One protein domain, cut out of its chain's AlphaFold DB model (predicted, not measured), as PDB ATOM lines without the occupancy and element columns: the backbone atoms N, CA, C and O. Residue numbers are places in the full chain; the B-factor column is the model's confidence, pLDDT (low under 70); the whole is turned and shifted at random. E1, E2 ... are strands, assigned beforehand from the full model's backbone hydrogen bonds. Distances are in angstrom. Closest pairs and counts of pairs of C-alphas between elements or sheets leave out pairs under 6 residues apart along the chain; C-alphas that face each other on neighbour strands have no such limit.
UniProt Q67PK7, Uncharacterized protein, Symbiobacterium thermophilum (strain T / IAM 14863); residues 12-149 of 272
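This is residues 12 to 149 of the 272 residues of an uncharacterized protein of Symbiobacterium thermophilum (strain T / IAM 14863) (UniProt Q67PK7). Two strongly twisted four-stranded sheets, E3 to E6 and E7 to E10, stand partly face to face as a loosely formed sandwich, and the small hairpin E1-E2 lies over the opposite face of the first sheet. Where the chain passes between the sheets, residues 88 to 89 pair with E10. The printed part has 138 residues, with no named helix and ten named strands, E1 to E10 in order; the sheets run E3-E4-E5-E6, E7-E8-E9-E10 and E1-E2, each antiparallel. The class is all strand, and the whole is compact, with a radius of gyration of the C-alphas of 15.1 A and spans of 49 by 39 by 27 A.

E1, residues 24 to 27, and E2, residues 33 to 37, form an antiparallel hairpin, with N 26 and O 35 2.8 A apart; residues 12 to 13 pair with residues 25 to 26 of E1, antiparallel. E3, residues 46 to 54, bends by 53 degrees at residue 51. The closest C-alphas of E1 and E3 are those of Val 24 and Val 49, 7.5 A apart. E3 begins a meander, each strand the antiparallel neighbour of the one before, with E4, residues 58 to 67, E5, residues 72 to 81, and E6, residues 84 to 86. Within hydrogen-bond range are N 50 and O 63 at 2.9 A, N 64 and O 76 at 2.8 A, and N 86 and O 79 at 2.8 A. E5 is staggered: its residues 72 to 78 pair with E4 and 79 to 81 with E6. The second meander is E7, residues 102 to 105, E8, residues 110 to 117, E9, residues 120 to 130, and E10, residues 139 to 149. Here N 104 and O 112 are 2.9 A apart, N 113 and O 124 2.8 A, and N 127 and O 142 2.9 A. Between the sheets, the closest C-alphas of E3 and E7 are those of Val 54 and Ile 105, 6.6 A apart. E4 and E8 are apart.

E1 begins at C-alpha 24, (7.324, 23.802, -25.990). E3 spans 24.1 A, E4 25.3 A, E5 27.8 A and E8 22.9 A from first to last C-alpha. E9 spans 31.9 A, and E10 spans 29.4 A, ending at C-alpha 149, (16.037, 7.257, 4.384).

The two C-alphas farthest apart are those of Gly 30 and Thr 149, 49.5 A. The printed part has no cut. The link from E6 to E7, 15 residues, is long. Mean pLDDT of the printed part is 83.2; residues 70 to 73 and 89 to 101 are under 70.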
ATOM      1  N   ILE A  12      12.693  29.981 -27.741       92.62
ATOM      2  CA  ILE A  12      11.781  29.017 -27.117       92.62
ATOM      3  C   ILE A  12      10.377  29.619 -27.175       92.62
ATOM      4  O   ILE A  12      10.170  30.755 -26.745       92.62
ATOM      5  N   ILE A  13       9.431  28.868 -27.731       92.44
ATOM      6  CA  ILE A  13       8.012  29.214 -27.822       92.44
ATOM      7  C   ILE A  13       7.249  28.249 -26.919       92.44
ATOM      8  O   ILE A  13       7.280  27.045 -27.144       92.44
ATOM      9  N   GLY A  14       6.567  28.778 -25.908       91.56
ATOM     10  CA  GLY A  14       5.842  27.986 -24.917       91.56
ATOM     11  C   GLY A  14       6.137  28.457 -23.497       91.56
ATOM     12  O   GLY A  14       6.898  29.406 -23.287       91.56
ATOM     13  N   ALA A  15       5.503  27.805 -22.532       91.94
ATOM     14  CA  ALA A  15       5.703  28.070 -21.119       91.94
ATOM     15  C   ALA A  15       6.925  27.310 -20.575       91.94
ATOM     16  O   ALA A  15       7.224  26.198 -20.999       91.94
ATOM     17  N   LEU A  16       7.643  27.932 -19.636       94.19
ATOM     18  CA  LEU A  16       8.764  27.327 -18.916       94.19
ATOM     19  C   LEU A  16       8.506  27.408 -17.410       94.19
ATOM     20  O   LEU A  16       7.939  28.387 -16.928       94.19
ATOM     21  N   GLY A  17       8.963  26.405 -16.661       92.25
ATOM     22  CA  GLY A  17       8.892  26.370 -15.196       92.25
ATOM     23  C   GLY A  17       7.501  26.159 -14.600       92.25
ATOM     24  O   GLY A  17       7.339  26.214 -13.378       92.25
ATOM     25  N   GLU A  18       6.504  25.881 -15.435       92.81
ATOM     26  CA  GLU A  18       5.136  25.580 -15.026       92.81
ATOM     27  C   GLU A  18       4.623  24.302 -15.689       92.81
ATOM     28  O   GLU A  18       5.164  23.842 -16.692       92.81
ATOM     29  N   TRP A  19       3.597  23.708 -15.083       91.69
ATOM     30  CA  TRP A  19       2.939  22.515 -15.603       91.69
ATOM     31  C   TRP A  19       1.846  22.913 -16.589       91.69
ATOM     32  O   TRP A  19       0.969  23.711 -16.253       91.69
ATOM     33  N   HIS A  20       1.889  22.352 -17.793       92.00
ATOM     34  CA  HIS A  20       0.903  22.608 -18.837       92.00
ATOM     35  C   HIS A  20       0.822  21.445 -19.830       92.00
ATOM     36  O   HIS A  20       1.606  20.501 -19.788       92.00
ATOM     37  N   ARG A  21      -0.160  21.492 -20.735       89.44
ATOM     38  CA  ARG A  21      -0.302  20.503 -21.821       89.44
ATOM     39  C   ARG A  21       0.221  20.987 -23.163       89.44
ATOM     40  O   ARG A  21       0.389  20.176 -24.063       89.44
ATOM     41  N   ASP A  22       0.434  22.290 -23.291       92.44
ATOM     42  CA  ASP A  22       0.852  22.888 -24.552       92.44
ATOM     43  C   ASP A  22       2.284  22.478 -24.923       92.44
ATOM     44  O   ASP A  22       3.102  22.140 -24.060       92.44
ATOM     45  N   GLU A  23       2.584  22.519 -26.217       92.88
ATOM     46  CA  GLU A  23       3.920  22.246 -26.743       92.88
ATOM     47  C   GLU A  23       4.927  23.312 -26.293       92.88
ATOM     48  O   GLU A  23       4.601  24.497 -26.174       92.88
ATOM     49  N   VAL A  24       6.179  22.891 -26.105       94.06
ATOM     50  CA  VAL A  24       7.324  23.802 -25.990       94.06
ATOM     51  C   VAL A  24       8.225  23.583 -27.195       94.06
ATOM     52  O   VAL A  24       8.800  22.511 -27.368       94.06
ATOM     53  N   ILE A  25       8.343  24.599 -28.043       94.69
ATOM     54  CA  ILE A  25       9.046  24.532 -29.324       94.69
ATOM     55  C   ILE A  25      10.353  25.313 -29.210       94.69
ATOM     56  O   ILE A  25      10.346  26.523 -28.986       94.69
ATOM     57  N   VAL A  26      11.479  24.637 -29.414       92.56
ATOM     58  CA  VAL A  26      12.782  25.275 -29.615       92.56
ATOM     59  C   VAL A  26      12.942  25.581 -31.097       92.56
ATOM     60  O   VAL A  26      12.728  24.701 -31.930       92.56
ATOM     61  N   VAL A  27      13.322  26.811 -31.433       93.00
ATOM     62  CA  VAL A  27      13.486  27.281 -32.816       93.00
ATOM     63  C   VAL A  27      14.872  27.869 -33.053       93.00
ATOM     64  O   VAL A  27      15.483  28.414 -32.135       93.00
ATOM     65  N   ASP A  28      15.360  27.802 -34.288       89.12
ATOM     66  CA  ASP A  28      16.593  28.481 -34.690       89.12
ATOM     67  C   ASP A  28      16.409  30.009 -34.789       89.12
ATOM     68  O   ASP A  28      15.305  30.545 -34.646       89.12
ATOM     69  N   GLY A  29      17.494  30.734 -35.080       83.75
ATOM     70  CA  GLY A  29      17.453  32.192 -35.262       83.75
ATOM     71  C   GLY A  29      16.592  32.675 -36.444       83.75
ATOM     72  O   GLY A  29      16.310  33.870 -36.543       83.75
ATOM     73  N   GLY A  30      16.175  31.775 -37.342       85.69
ATOM     74  CA  GLY A  30      15.225  32.028 -38.428       85.69
ATOM     75  C   GLY A  30      13.774  31.666 -38.085       85.69
ATOM     76  O   GLY A  30      12.881  31.950 -38.883       85.69
ATOM     77  N   GLY A  31      13.528  31.073 -36.912       85.75
ATOM     78  CA  GLY A  31      12.217  30.621 -36.451       85.75
ATOM     79  C   GLY A  31      11.829  29.209 -36.904       85.75
ATOM     80  O   GLY A  31      10.677  28.821 -36.715       85.75
ATOM     81  N   ALA A  32      12.738  28.436 -37.504       90.12
ATOM     82  CA  ALA A  32      12.462  27.048 -37.863       90.12
ATOM     83  C   ALA A  32      12.522  26.142 -36.619       90.12
ATOM     84  O   ALA A  32      13.436  26.298 -35.808       90.12
ATOM     85  N   PRO A  33      11.585  25.188 -36.446       91.38
ATOM     86  CA  PRO A  33      11.575  24.298 -35.290       91.38
ATOM     87  C   PRO A  33      12.775  23.347 -35.309       91.38
ATOM     88  O   PRO A  33      13.019  22.650 -36.294       91.38
ATOM     89  N   LEU A  34      13.500  23.311 -34.192       90.56
ATOM     90  CA  LEU A  34      14.639  22.434 -33.933       90.56
ATOM     91  C   LEU A  34      14.260  21.254 -33.025       90.56
ATOM     92  O   LEU A  34      14.759  20.146 -33.215       90.56
ATOM     93  N   LEU A  35      13.382  21.485 -32.045       91.50
ATOM     94  CA  LEU A  35      12.877  20.476 -31.109       91.50
ATOM     95  C   LEU A  35      11.470  20.862 -30.657       91.50
ATOM     96  O   LEU A  35      11.214  22.031 -30.386       91.50
ATOM     97  N   ILE A  36      10.575  19.884 -30.551       90.94
ATOM     98  CA  ILE A  36       9.239  20.063 -29.980       90.94
ATOM     99  C   ILE A  36       9.145  19.139 -28.771       90.94
ATOM    100  O   ILE A  36       9.385  17.938 -28.879       90.94
ATOM    101  N   LEU A  37       8.853  19.714 -27.613       90.06
ATOM    102  CA  LEU A  37       8.592  19.007 -26.369       90.06
ATOM    103  C   LEU A  37       7.088  19.032 -26.097       90.06
ATOM    104  O   LEU A  37       6.384  19.943 -26.533       90.06
ATOM    105  N   ASN A  38       6.615  18.041 -25.346       86.31
ATOM    106  CA  ASN A  38       5.207  17.831 -24.997       86.31
ATOM    107  C   ASN A  38       4.253  17.510 -26.169       86.31
ATOM    108  O   ASN A  38       3.053  17.382 -25.949       86.31
ATOM    109  N   ASP A  39       4.761  17.299 -27.384       84.38
ATOM    110  CA  ASP A  39       3.966  17.002 -28.592       84.38
ATOM    111  C   ASP A  39       3.162  15.690 -28.521       84.38
ATOM    112  O   ASP A  39       2.142  15.512 -29.185       84.38
ATOM    113  N   THR A  40       3.636  14.752 -27.709       77.75
ATOM    114  CA  THR A  40       3.159  13.367 -27.638       77.75
ATOM    115  C   THR A  40       2.571  13.014 -26.274       77.75
ATOM    116  O   THR A  40       2.385  11.835 -25.959       77.75
ATOM    117  N   LEU A  41       2.258  14.019 -25.450       78.12
ATOM    118  CA  LEU A  41       1.632  13.788 -24.151       78.12
ATOM    119  C   LEU A  41       0.239  13.169 -24.298       78.12
ATOM    120  O   LEU A  41      -0.551  13.523 -25.174       78.12
ATOM    121  N   SER A  42      -0.086  12.251 -23.386       73.69
ATOM    122  CA  SER A  42      -1.442  11.715 -23.278       73.69
ATOM    123  C   SER A  42      -2.425  12.801 -22.820       73.69
ATOM    124  O   SER A  42      -2.041  13.768 -22.160       73.69
ATOM    125  N   SER A  43      -3.726  12.605 -23.064       76.94
ATOM    126  CA  SER A  43      -4.772  13.537 -22.610       76.94
ATOM    127  C   SER A  43      -4.866  13.688 -21.086       76.94
ATOM    128  O   SER A  43      -5.559  14.588 -20.606       76.94
ATOM    129  N   PHE A  44      -4.203  12.817 -20.323       77.81
ATOM    130  CA  PHE A  44      -4.205  12.821 -18.861       77.81
ATOM    131  C   PHE A  44      -2.909  13.367 -18.258       77.81
ATOM    132  O   PHE A  44      -2.902  13.701 -17.079       77.81
ATOM    133  N   SER A  45      -1.853  13.528 -19.054       81.25
ATOM    134  CA  SER A  45      -0.549  14.005 -18.592       81.25
ATOM    135  C   SER A  45      -0.395  15.514 -18.803       81.25
ATOM    136  O   SER A  45      -1.086  16.126 -19.622       81.25
ATOM    137  N   GLN A  46       0.515  16.116 -18.049       87.69
ATOM    138  CA  GLN A  46       1.074  17.444 -18.278       87.69
ATOM    139  C   GLN A  46       2.592  17.319 -18.433       87.69
ATOM    140  O   GLN A  46       3.195  16.310 -18.057       87.69
ATOM    141  N   GLY A  47       3.197  18.346 -19.010       88.75
ATOM    142  CA  GLY A  47       4.635  18.520 -19.079       88.75
ATOM    143  C   GLY A  47       5.060  19.779 -18.339       88.75
ATOM    144  O   GLY A  47       4.275  20.715 -18.173       88.75
ATOM    145  N   ARG A  48       6.314  19.799 -17.908       91.25
ATOM    146  CA  ARG A  48       7.002  20.986 -17.404       91.25
ATOM    147  C   ARG A  48       8.388  21.008 -18.017       91.25
ATOM    148  O   ARG A  48       9.102  20.011 -17.951       91.25
ATOM    149  N   VAL A  49       8.765  22.145 -18.591       92.19
ATOM    150  CA  VAL A  49      10.107  22.342 -19.143       92.19
ATOM    151  C   VAL A  49      10.816  23.419 -18.338       92.19
ATOM    152  O   VAL A  49      10.381  24.568 -18.310       92.19
ATOM    153  N   ASP A  50      11.905  23.056 -17.675       92.88
ATOM    154  CA  ASP A  50      12.803  24.003 -17.020       92.88
ATOM    155  C   ASP A  50      14.023  24.278 -17.907       92.88
ATOM    156  O   ASP A  50      14.467  23.422 -18.671       92.88
ATOM    157  N   LEU A  51      14.584  25.481 -17.790       93.88
ATOM    158  CA  LEU A  51      15.835  25.868 -18.435       93.88
ATOM    159  C   LEU A  51      16.870  26.156 -17.351       93.88
ATOM    160  O   LEU A  51      16.711  27.088 -16.561       93.88
ATOM    161  N   VAL A  52      17.909  25.330 -17.293       93.50
ATOM    162  CA  VAL A  52      18.898  25.314 -16.207       93.50
ATOM    163  C   VAL A  52      20.320  25.254 -16.758       93.50
ATOM    164  O   VAL A  52      20.526  24.968 -17.932       93.50
ATOM    165  N   ALA A  53      21.308  25.483 -15.895       91.94
ATOM    166  CA  ALA A  53      22.714  25.225 -16.191       91.94
ATOM    167  C   ALA A  53      23.194  24.015 -15.380       91.94
ATOM    168  O   ALA A  53      22.874  23.901 -14.194       91.94
ATOM    169  N   VAL A  54      23.986  23.138 -15.999       91.75
ATOM    170  CA  VAL A  54      24.606  21.988 -15.325       91.75
ATOM    171  C   VAL A  54      26.128  22.118 -15.440       91.75
ATOM    172  O   VAL A  54      26.668  21.969 -16.543       91.75
ATOM    173  N   PRO A  55      26.844  22.396 -14.331       92.81
ATOM    174  CA  PRO A  55      28.298  22.533 -14.350       92.81
ATOM    175  C   PRO A  55      28.993  21.329 -14.994       92.81
ATOM    176  O   PRO A  55      28.719  20.183 -14.651       92.81
ATOM    177  N   GLY A  56      29.911  21.592 -15.928       87.94
ATOM    178  CA  GLY A  56      30.655  20.549 -16.645       87.94
ATOM    179  C   GLY A  56      29.900  19.882 -17.802       87.94
ATOM    180  O   GLY A  56      30.496  19.051 -18.483       87.94
ATOM    181  N   VAL A  57      28.640  20.261 -18.048       89.19
ATOM    182  CA  VAL A  57      27.826  19.760 -19.166       89.19
ATOM    183  C   VAL A  57      27.538  20.883 -20.161       89.19
ATOM    184  O   VAL A  57      28.108  20.887 -21.247       89.19
ATOM    185  N   ALA A  58      26.684  21.842 -19.790       85.06
ATOM    186  CA  ALA A  58      26.297  22.973 -20.631       85.06
ATOM    187  C   ALA A  58      25.668  24.100 -19.791       85.06
ATOM    188  O   ALA A  58      25.068  23.848 -18.741       85.06
ATOM    189  N   ASP A  59      25.759  25.336 -20.292       84.94
ATOM    190  CA  ASP A  59      25.125  26.516 -19.682       84.94
ATOM    191  C   ASP A  59      23.610  26.575 -19.943       84.94
ATOM    192  O   ASP A  59      22.880  27.256 -19.222       84.94
ATOM    193  N   ALA A  60      23.138  25.848 -20.960       90.69
ATOM    194  CA  ALA A  60      21.739  25.753 -21.345       90.69
ATOM    195  C   ALA A  60      21.314  24.283 -21.444       90.69
ATOM    196  O   ALA A  60      21.650  23.580 -22.395       90.69
ATOM    197  N   VAL A  61      20.557  23.820 -20.455       91.38
ATOM    198  CA  VAL A  61      19.980  22.478 -20.410       91.38
ATOM    199  C   VAL A  61      18.476  22.603 -20.230       91.38
ATOM    200  O   VAL A  61      17.999  23.230 -19.285       91.38
ATOM    201  N   LEU A  62      17.725  22.001 -21.145       92.19
ATOM    202  CA  LEU A  62      16.288  21.813 -21.033       92.19
ATOM    203  C   LEU A  62      16.030  20.577 -20.177       92.19
ATOM    204  O   LEU A  62      16.507  19.487 -20.490       92.19
ATOM    205  N   VAL A  63      15.261  20.745 -19.111       90.50
ATOM    206  CA  VAL A  63      14.795  19.645 -18.273       90.50
ATOM    207  C   VAL A  63      13.319  19.448 -18.552       90.50
ATOM    208  O   VAL A  63      12.500  20.271 -18.162       90.50
ATOM    209  N   ASN A  64      12.989  18.378 -19.264       87.50
ATOM    210  CA  ASN A  64      11.618  18.018 -19.587       87.50
ATOM    211  C   ASN A  64      11.092  17.005 -18.567       87.50
ATOM    212  O   ASN A  64      11.637  15.909 -18.456       87.50
ATOM    213  N   GLN A  65      10.034  17.362 -17.851       86.19
ATOM    214  CA  GLN A  65       9.340  16.514 -16.887       86.19
ATOM    215  C   GLN A  65       7.945  16.163 -17.398       86.19
ATOM    216  O   GLN A  65       7.262  17.018 -17.958       86.19
ATOM    217  N   VAL A  66       7.494  14.929 -17.157       81.06
ATOM    218  CA  VAL A  66       6.158  14.450 -17.550       81.06
ATOM    219  C   VAL A  66       5.416  13.873 -16.348       81.06
ATOM    220  O   VAL A  66       5.961  13.039 -15.619       81.06
ATOM    221  N   GLY A  67       4.170  14.314 -16.164       78.81
ATOM    222  CA  GLY A  67       3.302  13.925 -15.056       78.81
ATOM    223  C   GLY A  67       2.298  15.010 -14.689       78.81
ATOM    224  O   GLY A  67       1.687  15.610 -15.571       78.81
ATOM    225  N   ASP A  68       2.131  15.271 -13.397       75.06
ATOM    226  CA  ASP A  68       1.375  16.411 -12.881       75.06
ATOM    227  C   ASP A  68       2.098  17.068 -11.680       75.06
ATOM    228  O   ASP A  68       3.113  16.547 -11.212       75.06
ATOM    229  N   PRO A  69       1.635  18.234 -11.177       73.44
ATOM    230  CA  PRO A  69       2.303  18.924 -10.074       73.44
ATOM    231  C   PRO A  69       2.435  18.117  -8.774       73.44
ATOM    232  O   PRO A  69       3.281  18.460  -7.949       73.44
ATOM    233  N   GLY A  70       1.568  17.125  -8.556       65.38
ATOM    234  CA  GLY A  70       1.541  16.287  -7.360       65.38
ATOM    235  C   GLY A  70       2.258  14.949  -7.528       65.38
ATOM    236  O   GLY A  70       2.764  14.424  -6.538       65.38
ATOM    237  N   ASP A  71       2.320  14.416  -8.747       63.84
ATOM    238  CA  ASP A  71       2.952  13.134  -9.046       63.84
ATOM    239  C   ASP A  71       3.467  13.109 -10.492       63.84
ATOM    240  O   ASP A  71       2.705  12.995 -11.457       63.84
ATOM    241  N   TRP A  72       4.782  13.244 -10.665       69.69
ATOM    242  CA  TRP A  72       5.407  13.108 -11.976       69.69
ATOM    243  C   TRP A  72       6.350  11.922 -12.039       69.69
ATOM    244  O   TRP A  72       6.941  11.513 -11.045       69.69
ATOM    245  N   HIS A  73       6.451  11.340 -13.232       62.12
ATOM    246  CA  HIS A  73       6.975   9.988 -13.404       62.12
ATOM    247  C   HIS A  73       8.126   9.894 -14.408       62.12
ATOM    248  O   HIS A  73       8.688   8.816 -14.593       62.12
ATOM    249  N   SER A  74       8.486  10.978 -15.099       73.69
ATOM    250  CA  SER A  74       9.610  10.972 -16.042       73.69
ATOM    251  C   SER A  74      10.315  12.320 -16.103       73.69
ATOM    252  O   SER A  74       9.661  13.359 -16.062       73.69
ATOM    253  N   ILE A  75      11.641  12.291 -16.244       79.69
ATOM    254  CA  ILE A  75      12.494  13.469 -16.417       79.69
ATOM    255  C   ILE A  75      13.577  13.191 -17.453       79.69
ATOM    256  O   ILE A  75      14.154  12.104 -17.480       79.69
ATOM    257  N   GLN A  76      13.859  14.187 -18.285       82.81
ATOM    258  CA  GLN A  76      14.879  14.138 -19.319       82.81
ATOM    259  C   GLN A  76      15.676  15.439 -19.339       82.81
ATOM    260  O   GLN A  76      15.097  16.518 -19.332       82.81
ATOM    261  N   PHE A  77      17.003  15.329 -19.414       88.44
ATOM    262  CA  PHE A  77      17.910  16.467 -19.573       88.44
ATOM    263  C   PHE A  77      18.414  16.498 -21.013       88.44
ATOM    264  O   PHE A  77      18.936  15.498 -21.506       88.44
ATOM    265  N   ILE A  78      18.251  17.635 -21.681       89.12
ATOM    266  CA  ILE A  78      18.544  17.814 -23.103       89.12
ATOM    267  C   ILE A  78      19.349  19.098 -23.281       89.12
ATOM    268  O   ILE A  78      18.963  20.147 -22.777       89.12
ATOM    269  N   TRP A  79      20.443  19.046 -24.030       91.38
ATOM    270  CA  TRP A  79      21.196  20.240 -24.429       91.38
ATOM    271  C   TRP A  79      21.689  20.100 -25.862       91.38
ATOM    272  O   TRP A  79      21.552  19.035 -26.469       91.38
ATOM    273  N   MET A  80      22.240  21.175 -26.419       89.56
ATOM    274  CA  MET A  80      22.819  21.146 -27.756       89.56
ATOM    275  C   MET A  80      24.336  20.942 -27.706       89.56
ATOM    276  O   MET A  80      25.042  21.591 -26.939       89.56
ATOM    277  N   GLU A  81      24.841  20.067 -28.575       85.81
ATOM    278  CA  GLU A  81      26.248  20.019 -28.972       85.81
ATOM    279  C   GLU A  81      26.347  20.315 -30.473       85.81
ATOM    280  O   GLU A  81      25.967  19.493 -31.316       85.81
ATOM    281  N   GLY A  82      26.848  21.504 -30.818       84.88
ATOM    282  CA  GLY A  82      26.787  22.006 -32.191       84.88
ATOM    283  C   GLY A  82      25.334  22.128 -32.657       84.88
ATOM    284  O   GLY A  82      24.524  22.764 -31.991       84.88
ATOM    285  N   ASP A  83      24.991  21.475 -33.767       82.69
ATOM    286  CA  ASP A  83      23.649  21.544 -34.371       82.69
ATOM    287  C   ASP A  83      22.717  20.395 -33.931       82.69
ATOM    288  O   ASP A  83      21.724  20.099 -34.598       82.69
ATOM    289  N   ARG A  84      23.059  19.661 -32.863       85.69
ATOM    290  CA  ARG A  84      22.316  18.463 -32.440       85.69
ATOM    291  C   ARG A  84      21.927  18.528 -30.978       85.69
ATOM    292  O   ARG A  84      22.760  18.843 -30.134       85.69
ATOM    293  N   PHE A  85      20.700  18.112 -30.681       87.38
ATOM    294  CA  PHE A  85      20.301  17.816 -29.312       87.38
ATOM    295  C   PHE A  85      20.861  16.473 -28.864       87.38
ATOM    296  O   PHE A  85      20.787  15.472 -29.582       87.38
ATOM    297  N   VAL A  86      21.393  16.462 -27.652       87.06
ATOM    298  CA  VAL A  86      21.897  15.279 -26.969       87.06
ATOM    299  C   VAL A  86      21.232  15.158 -25.600       87.06
ATOM    300  O   VAL A  86      20.768  16.135 -25.019       87.06
ATOM    301  N   SER A  87      21.157  13.926 -25.108       85.06
ATOM    302  CA  SER A  87      20.562  13.556 -23.823       85.06
ATOM    303  C   SER A  87      21.338  12.351 -23.292       85.06
ATOM    304  O   SER A  87      21.758  11.510 -24.099       85.06
ATOM    305  N   PRO A  88      21.540  12.221 -21.970       77.81
ATOM    306  CA  PRO A  88      22.228  11.074 -21.420       77.81
ATOM    307  C   PRO A  88      21.361   9.824 -21.574       77.81
ATOM    308  O   PRO A  88      20.135   9.859 -21.430       77.81
ATOM    309  N   GLN A  89      22.017   8.703 -21.861       64.62
ATOM    310  CA  GLN A  89      21.413   7.384 -21.792       64.62
ATOM    311  C   GLN A  89      20.881   7.135 -20.379       64.62
ATOM    312  O   GLN A  89      21.537   7.470 -19.390       64.62
ATOM    313  N   GLY A  90      19.704   6.516 -20.298       53.25
ATOM    314  CA  GLY A  90      19.053   6.216 -19.028       53.25
ATOM    315  C   GLY A  90      18.252   7.379 -18.451       53.25
ATOM    316  O   GLY A  90      18.010   7.354 -17.257       53.25
ATOM    317  N   TRP A  91      17.916   8.416 -19.230       60.94
ATOM    318  CA  TRP A  91      17.057   9.546 -18.812       60.94
ATOM    319  C   TRP A  91      16.038   9.918 -19.903       60.94
ATOM    320  O   TRP A  91      15.624  11.063 -20.030       60.94
ATOM    321  N   LEU A  92      15.669   8.970 -20.764       48.56
ATOM    322  CA  LEU A  92      14.629   9.205 -21.769       48.56
ATOM    323  C   LEU A  92      13.257   8.960 -21.131       48.56
ATOM    324  O   LEU A  92      13.166   8.057 -20.302       48.56
ATOM    325  N   PRO A  93      12.170   9.593 -21.615       42.03
ATOM    326  CA  PRO A  93      10.786   9.315 -21.187       42.03
ATOM    327  C   PRO A  93      10.317   7.858 -21.389       42.03
ATOM    328  O   PRO A  93       9.153   7.538 -21.187       42.03
ATOM    329  N   LYS A  94      11.217   6.986 -21.856       39.84
ATOM    330  CA  LYS A  94      11.004   5.591 -22.221       39.84
ATOM    331  C   LYS A  94      12.066   4.664 -21.589       39.84
ATOM    332  O   LYS A  94      11.722   3.640 -21.035       39.84
ATOM    333  N   ASN A  95      13.351   5.027 -21.510       34.69
ATOM    334  CA  ASN A  95      14.416   4.040 -21.233       34.69
ATOM    335  C   ASN A  95      15.179   4.211 -19.898       34.69
ATOM    336  O   ASN A  95      16.409   4.229 -19.918       34.69
ATOM    337  N   SER A  96      14.507   4.201 -18.736       39.91
ATOM    338  CA  SER A  96      15.113   4.378 -17.377       39.91
ATOM    339  C   SER A  96      15.520   5.843 -17.116       39.91
ATOM    340  O   SER A  96      15.505   6.618 -18.066       39.91
ATOM    341  N   LEU A  97      15.890   6.364 -15.933       43.44
ATOM    342  CA  LEU A  97      16.339   5.842 -14.625       43.44
ATOM    343  C   LEU A  97      16.151   6.929 -13.528       43.44
ATOM    344  O   LEU A  97      16.823   6.920 -12.500       43.44
ATOM    345  N   ALA A  98      15.244   7.882 -13.740       46.25
ATOM    346  CA  ALA A  98      14.945   8.938 -12.780       46.25
ATOM    347  C   ALA A  98      13.430   9.039 -12.590       46.25
ATOM    348  O   ALA A  98      12.778   9.985 -13.019       46.25
ATOM    349  N   HIS A  99      12.862   8.022 -11.947       50.62
ATOM    350  CA  HIS A  99      11.606   8.225 -11.241       50.62
ATOM    351  C   HIS A  99      11.967   8.939  -9.943       50.62
ATOM    352  O   HIS A  99      12.586   8.376  -9.041       50.62
ATOM    353  N   GLY A 100      11.676  10.225  -9.928       55.88
ATOM    354  CA  GLY A 100      11.792  11.090  -8.778       55.88
ATOM    355  C   GLY A 100      10.611  12.041  -8.799       55.88
ATOM    356  O   GLY A 100       9.989  12.248  -9.828       55.88
ATOM    357  N   GLN A 101      10.296  12.607  -7.652       65.06
ATOM    358  CA  GLN A 101       9.341  13.700  -7.502       65.06
ATOM    359  C   GLN A 101      10.048  15.062  -7.569       65.06
ATOM    360  O   GLN A 101       9.401  16.108  -7.599       65.06
ATOM    361  N   GLY A 102      11.383  15.075  -7.600       78.44
ATOM    362  CA  GLY A 102      12.181  16.291  -7.686       78.44
ATOM    363  C   GLY A 102      13.591  16.036  -8.197       78.44
ATOM    364  O   GLY A 102      14.065  14.896  -8.229       78.44
ATOM    365  N   TYR A 103      14.258  17.121  -8.579       87.56
ATOM    366  CA  TYR A 103      15.678  17.109  -8.880       87.56
ATOM    367  C   TYR A 103      16.380  18.338  -8.301       87.56
ATOM    368  O   TYR A 103      15.763  19.371  -8.040       87.56
ATOM    369  N   THR A 104      17.686  18.236  -8.081       92.31
ATOM    370  CA  THR A 104      18.532  19.370  -7.690       92.31
ATOM    371  C   THR A 104      19.896  19.235  -8.344       92.31
ATOM    372  O   THR A 104      20.520  18.181  -8.284       92.31
ATOM    373  N   ILE A 105      20.369  20.313  -8.965       93.50
ATOM    374  CA  ILE A 105      21.705  20.371  -9.565       93.50
ATOM    375  C   ILE A 105      22.673  20.894  -8.508       93.50
ATOM    376  O   ILE A 105      22.500  21.995  -7.981       93.50
ATOM    377  N   ARG A 106      23.688  20.096  -8.182       94.50
ATOM    378  CA  ARG A 106      24.714  20.443  -7.203       94.50
ATOM    379  C   ARG A 106      25.818  21.298  -7.840       94.50
ATOM    380  O   ARG A 106      26.060  21.207  -9.045       94.50
ATOM    381  N   PRO A 107      26.551  22.095  -7.038       94.00
ATOM    382  CA  PRO A 107      27.655  22.917  -7.543       94.00
ATOM    383  C   PRO A 107      28.781  22.130  -8.233       94.00
ATOM    384  O   PRO A 107      29.532  22.705  -9.014       94.00
ATOM    385  N   ASP A 108      28.913  20.834  -7.942       94.00
ATOM    386  CA  ASP A 108      29.905  19.937  -8.544       94.00
ATOM    387  C   ASP A 108      29.442  19.310  -9.876       94.00
ATOM    388  O   ASP A 108      30.129  18.438 -10.409       94.00
ATOM    389  N   GLY A 109      28.284  19.729 -10.403       91.75
ATOM    390  CA  GLY A 109      27.724  19.239 -11.666       91.75
ATOM    391  C   GLY A 109      26.936  17.936 -11.553       91.75
ATOM    392  O   GLY A 109      26.420  17.444 -12.555       91.75
ATOM    393  N   THR A 110      26.826  17.360 -10.356       93.19
ATOM    394  CA  THR A 110      25.961  16.195 -10.143       93.19
ATOM    395  C   THR A 110      24.497  16.600 -10.000       93.19
ATOM    396  O   THR A 110      24.175  17.722  -9.609       93.19
ATOM    397  N   VAL A 111      23.600  15.675 -10.328       90.62
ATOM    398  CA  VAL A 111      22.154  15.864 -10.247       90.62
ATOM    399  C   VAL A 111      21.586  14.867  -9.256       90.62
ATOM    400  O   VAL A 111      21.679  13.655  -9.458       90.62
ATOM    401  N   ASP A 112      20.989  15.384  -8.193       90.62
ATOM    402  CA  ASP A 112      20.172  14.589  -7.290       90.62
ATOM    403  C   ASP A 112      18.808  14.381  -7.918       90.62
ATOM    404  O   ASP A 112      18.162  15.347  -8.321       90.62
ATOM    405  N   ILE A 113      18.362  13.134  -7.944       84.75
ATOM    406  CA  ILE A 113      16.982  12.755  -8.207       84.75
ATOM    407  C   ILE A 113      16.398  12.256  -6.894       84.75
ATOM    408  O   ILE A 113      16.894  11.293  -6.303       84.75
ATOM    409  N   THR A 114      15.355  12.938  -6.431       84.50
ATOM    410  CA  THR A 114      14.697  12.643  -5.159       84.50
ATOM    411  C   THR A 114      13.330  12.045  -5.407       84.50
ATOM    412  O   THR A 114      12.586  12.579  -6.223       84.50
ATOM    413  N   GLY A 115      12.950  11.006  -4.673       80.56
ATOM    414  CA  GLY A 115      11.602  10.440  -4.718       80.56
ATOM    415  C   GLY A 115      11.147   9.961  -3.349       80.56
ATOM    416  O   GLY A 115      11.955   9.862  -2.423       80.56
ATOM    417  N   SER A 116       9.864   9.634  -3.225       82.44
ATOM    418  CA  SER A 116       9.326   9.010  -2.019       82.44
ATOM    419  C   SER A 116       8.358   7.873  -2.331       82.44
ATOM    420  O   SER A 116       7.623   7.928  -3.311       82.44
ATOM    421  N   LEU A 117       8.366   6.832  -1.497       82.81
ATOM    422  CA  LEU A 117       7.469   5.677  -1.606       82.81
ATOM    423  C   LEU A 117       7.194   5.116  -0.215       82.81
ATOM    424  O   LEU A 117       8.133   4.812   0.511       82.81
ATOM    425  N   ALA A 118       5.921   4.971   0.159       80.56
ATOM    426  CA  ALA A 118       5.521   4.452   1.474       80.56
ATOM    427  C   ALA A 118       6.257   5.138   2.653       80.56
ATOM    428  O   ALA A 118       6.675   4.499   3.614       80.56
ATOM    429  N   GLY A 119       6.479   6.455   2.551       82.19
ATOM    430  CA  GLY A 119       7.198   7.250   3.553       82.19
ATOM    431  C   GLY A 119       8.728   7.159   3.496       82.19
ATOM    432  O   GLY A 119       9.391   7.970   4.137       82.19
ATOM    433  N   TYR A 120       9.300   6.238   2.717       87.94
ATOM    434  CA  TYR A 120      10.732   6.228   2.423       87.94
ATOM    435  C   TYR A 120      11.085   7.400   1.521       87.94
ATOM    436  O   TYR A 120      10.319   7.744   0.622       87.94
ATOM    437  N   THR A 121      12.267   7.972   1.733       89.06
ATOM    438  CA  THR A 121      12.855   8.968   0.834       89.06
ATOM    439  C   THR A 121      14.073   8.372   0.148       89.06
ATOM    440  O   THR A 121      14.929   7.774   0.801       89.06
ATOM    441  N   PHE A 122      14.161   8.553  -1.164       86.25
ATOM    442  CA  PHE A 122      15.272   8.103  -1.995       86.25
ATOM    443  C   PHE A 122      15.984   9.324  -2.547       86.25
ATOM    444  O   PHE A 122      15.335  10.220  -3.086       86.25
ATOM    445  N   VAL A 123      17.308   9.335  -2.453       88.56
ATOM    446  CA  VAL A 123      18.156  10.325  -3.111       88.56
ATOM    447  C   VAL A 123      19.182   9.567  -3.932       88.56
ATOM    448  O   VAL A 123      20.037   8.868  -3.390       88.56
ATOM    449  N   ARG A 124      19.082   9.680  -5.254       85.88
ATOM    450  CA  ARG A 124      20.051   9.105  -6.188       85.88
ATOM    451  C   ARG A 124      20.821  10.237  -6.838       85.88
ATOM    452  O   ARG A 124      20.237  11.069  -7.525       85.88
ATOM    453  N   GLN A 125      22.125  10.269  -6.610       89.12
ATOM    454  CA  GLN A 125      23.003  11.278  -7.181       89.12
ATOM    455  C   GLN A 125      23.635  10.727  -8.451       89.12
ATOM    456  O   GLN A 125      24.335   9.712  -8.415       89.12
ATOM    457  N   TYR A 126      23.446  11.429  -9.559       88.31
ATOM    458  CA  TYR A 126      24.017  11.065 -10.847       88.31
ATOM    459  C   TYR A 126      25.026  12.095 -11.329       88.31
ATOM    460  O   TYR A 126      24.897  13.291 -11.074       88.31
ATOM    461  N   ARG A 127      26.013  11.633 -12.092       90.56
ATOM    462  CA  ARG A 127      26.876  12.483 -12.904       90.56
ATOM    463  C   ARG A 127      26.609  12.215 -14.375       90.56
ATOM    464  O   ARG A 127      26.555  11.064 -14.795       90.56
ATOM    465  N   MET A 128      26.449  13.280 -15.150       89.62
ATOM    466  CA  MET A 128      26.347  13.183 -16.602       89.62
ATOM    467  C   MET A 128      27.755  13.198 -17.185       89.62
ATOM    468  O   MET A 128      28.507  14.148 -16.979       89.62
ATOM    469  N   GLU A 129      28.123  12.131 -17.883       88.56
ATOM    470  CA  GLU A 129      29.461  11.955 -18.448       88.56
ATOM    471  C   GLU A 129      29.361  11.586 -19.927       88.56
ATOM    472  O   GLU A 129      28.375  10.978 -20.359       88.56
ATOM    473  N   LYS A 130      30.389  11.931 -20.712       89.38
ATOM    474  CA  LYS A 130      30.507  11.408 -22.077       89.38
ATOM    475  C   LYS A 130      30.565   9.891 -22.013       89.38
ATOM    476  O   LYS A 130      31.337   9.327 -21.237       89.38
ATOM    477  N   ALA A 131      29.735   9.245 -22.816       86.50
ATOM    478  CA  ALA A 131      29.719   7.800 -22.855       86.50
ATOM    479  C   ALA A 131      31.012   7.266 -23.504       86.50
ATOM    480  O   ALA A 131      31.664   7.982 -24.279       86.50
ATOM    481  N   PRO A 132      31.386   6.009 -23.221       86.75
ATOM    482  CA  PRO A 132      32.471   5.337 -23.925       86.75
ATOM    483  C   PRO A 132      32.258   5.340 -25.453       86.75
ATOM    484  O   PRO A 132      31.105   5.320 -25.894       86.75
ATOM    485  N   PRO A 133      33.327   5.333 -26.277       85.12
ATOM    486  CA  PRO A 133      33.227   5.407 -27.742       85.12
ATOM    487  C   PRO A 133      32.346   4.335 -28.401       85.12
ATOM    488  O   PRO A 133      31.846   4.537 -29.505       85.12
ATOM    489  N   GLU A 134      32.184   3.187 -27.751       85.75
ATOM    490  CA  GLU A 134      31.352   2.064 -28.178       85.75
ATOM    491  C   GLU A 134      29.857   2.228 -27.855       85.75
ATOM    492  O   GLU A 134      29.037   1.443 -28.337       85.75
ATOM    493  N   SER A 135      29.483   3.223 -27.045       80.81
ATOM    494  CA  SER A 135      28.086   3.483 -26.714       80.81
ATOM    495  C   SER A 135      27.323   4.020 -27.923       80.81
ATOM    496  O   SER A 135      27.812   4.846 -28.692       80.81
ATOM    497  N   SER A 136      26.069   3.588 -28.068       80.56
ATOM    498  CA  SER A 136      25.141   4.158 -29.056       80.56
ATOM    499  C   SER A 136      24.647   5.559 -28.676       80.56
ATOM    500  O   SER A 136      23.996   6.216 -29.485       80.56
ATOM    501  N   TRP A 137      24.945   6.017 -27.456       79.75
ATOM    502  CA  TRP A 137      24.557   7.319 -26.923       79.75
ATOM    503  C   TRP A 137      25.800   8.169 -26.653       79.75
ATOM    504  O   TRP A 137      26.793   7.632 -26.177       79.75
ATOM    505  N   PRO A 138      25.767   9.490 -26.900       85.88
ATOM    506  CA  PRO A 138      26.929  10.357 -26.688       85.88
ATOM    507  C   PRO A 138      27.227  10.618 -25.201       85.88
ATOM    508  O   PRO A 138      28.364  10.918 -24.836       85.88
ATOM    509  N   TYR A 139      26.216  10.485 -24.343       87.62
ATOM    510  CA  TYR A 139      26.286  10.732 -22.907       87.62
ATOM    511  C   TYR A 139      25.603   9.613 -22.130       87.62
ATOM    512  O   TYR A 139      24.704   8.949 -22.646       87.62
ATOM    513  N   GLN A 140      25.996   9.439 -20.874       84.50
ATOM    514  CA  GLN A 140      25.369   8.530 -19.918       84.50
ATOM    515  C   GLN A 140      25.240   9.207 -18.554       84.50
ATOM    516  O   GLN A 140      26.052  10.065 -18.199       84.50
ATOM    517  N   ALA A 141      24.232   8.813 -17.783       84.50
ATOM    518  CA  ALA A 141      24.129   9.196 -16.383       84.50
ATOM    519  C   ALA A 141      24.678   8.080 -15.491       84.50
ATOM    520  O   ALA A 141      24.115   6.989 -15.416       84.50
ATOM    521  N   VAL A 142      25.780   8.364 -14.809       85.00
ATOM    522  CA  VAL A 142      26.459   7.425 -13.915       85.00
ATOM    523  C   VAL A 142      25.970   7.656 -12.492       85.00
ATOM    524  O   VAL A 142      26.052   8.776 -11.988       85.00
ATOM    525  N   LEU A 143      25.459   6.609 -11.838       83.56
ATOM    526  CA  LEU A 143      25.087   6.670 -10.425       83.56
ATOM    527  C   LEU A 143      26.357   6.824  -9.575       83.56
ATOM    528  O   LEU A 143      27.234   5.964  -9.599       83.56
ATOM    529  N   VAL A 144      26.453   7.928  -8.836       89.56
ATOM    530  CA  VAL A 144      27.594   8.256  -7.966       89.56
ATOM    531  C   VAL A 144      27.323   7.813  -6.536       89.56
ATOM    532  O   VAL A 144      28.199   7.264  -5.872       89.56
ATOM    533  N   SER A 145      26.111   8.065  -6.051       89.50
ATOM    534  CA  SER A 145      25.689   7.653  -4.718       89.50
ATOM    535  C   SER A 145      24.183   7.418  -4.677       89.50
ATOM    536  O   SER A 145      23.425   7.942  -5.497       89.50
ATOM    537  N   GLN A 146      23.760   6.601  -3.718       86.62
ATOM    538  CA  GLN A 146      22.360   6.348  -3.426       86.62
ATOM    539  C   GLN A 146      22.171   6.332  -1.916       86.62
ATOM    540  O   GLN A 146      22.843   5.585  -1.208       86.62
ATOM    541  N   GLU A 147      21.227   7.136  -1.452       90.56
ATOM    542  CA  GLU A 147      20.810   7.202  -0.062       90.56
ATOM    543  C   GLU A 147      19.322   6.873   0.031       90.56
ATOM    544  O   GLU A 147      18.506   7.356  -0.760       90.56
ATOM    545  N   VAL A 148      18.976   6.029   1.000       89.38
ATOM    546  CA  VAL A 148      17.592   5.666   1.293       89.38
ATOM    547  C   VAL A 148      17.338   5.940   2.763       89.38
ATOM    548  O   VAL A 148      17.920   5.298   3.634       89.38
ATOM    549  N   THR A 149      16.465   6.905   3.031       91.62
ATOM    550  CA  THR A 149      16.037   7.257   4.384       91.62
ATOM    551  C   THR A 149      14.729   6.526   4.694       91.62
ATOM    552  O   THR A 149      13.742   6.752   3.984       91.62
TER     553      THR A 149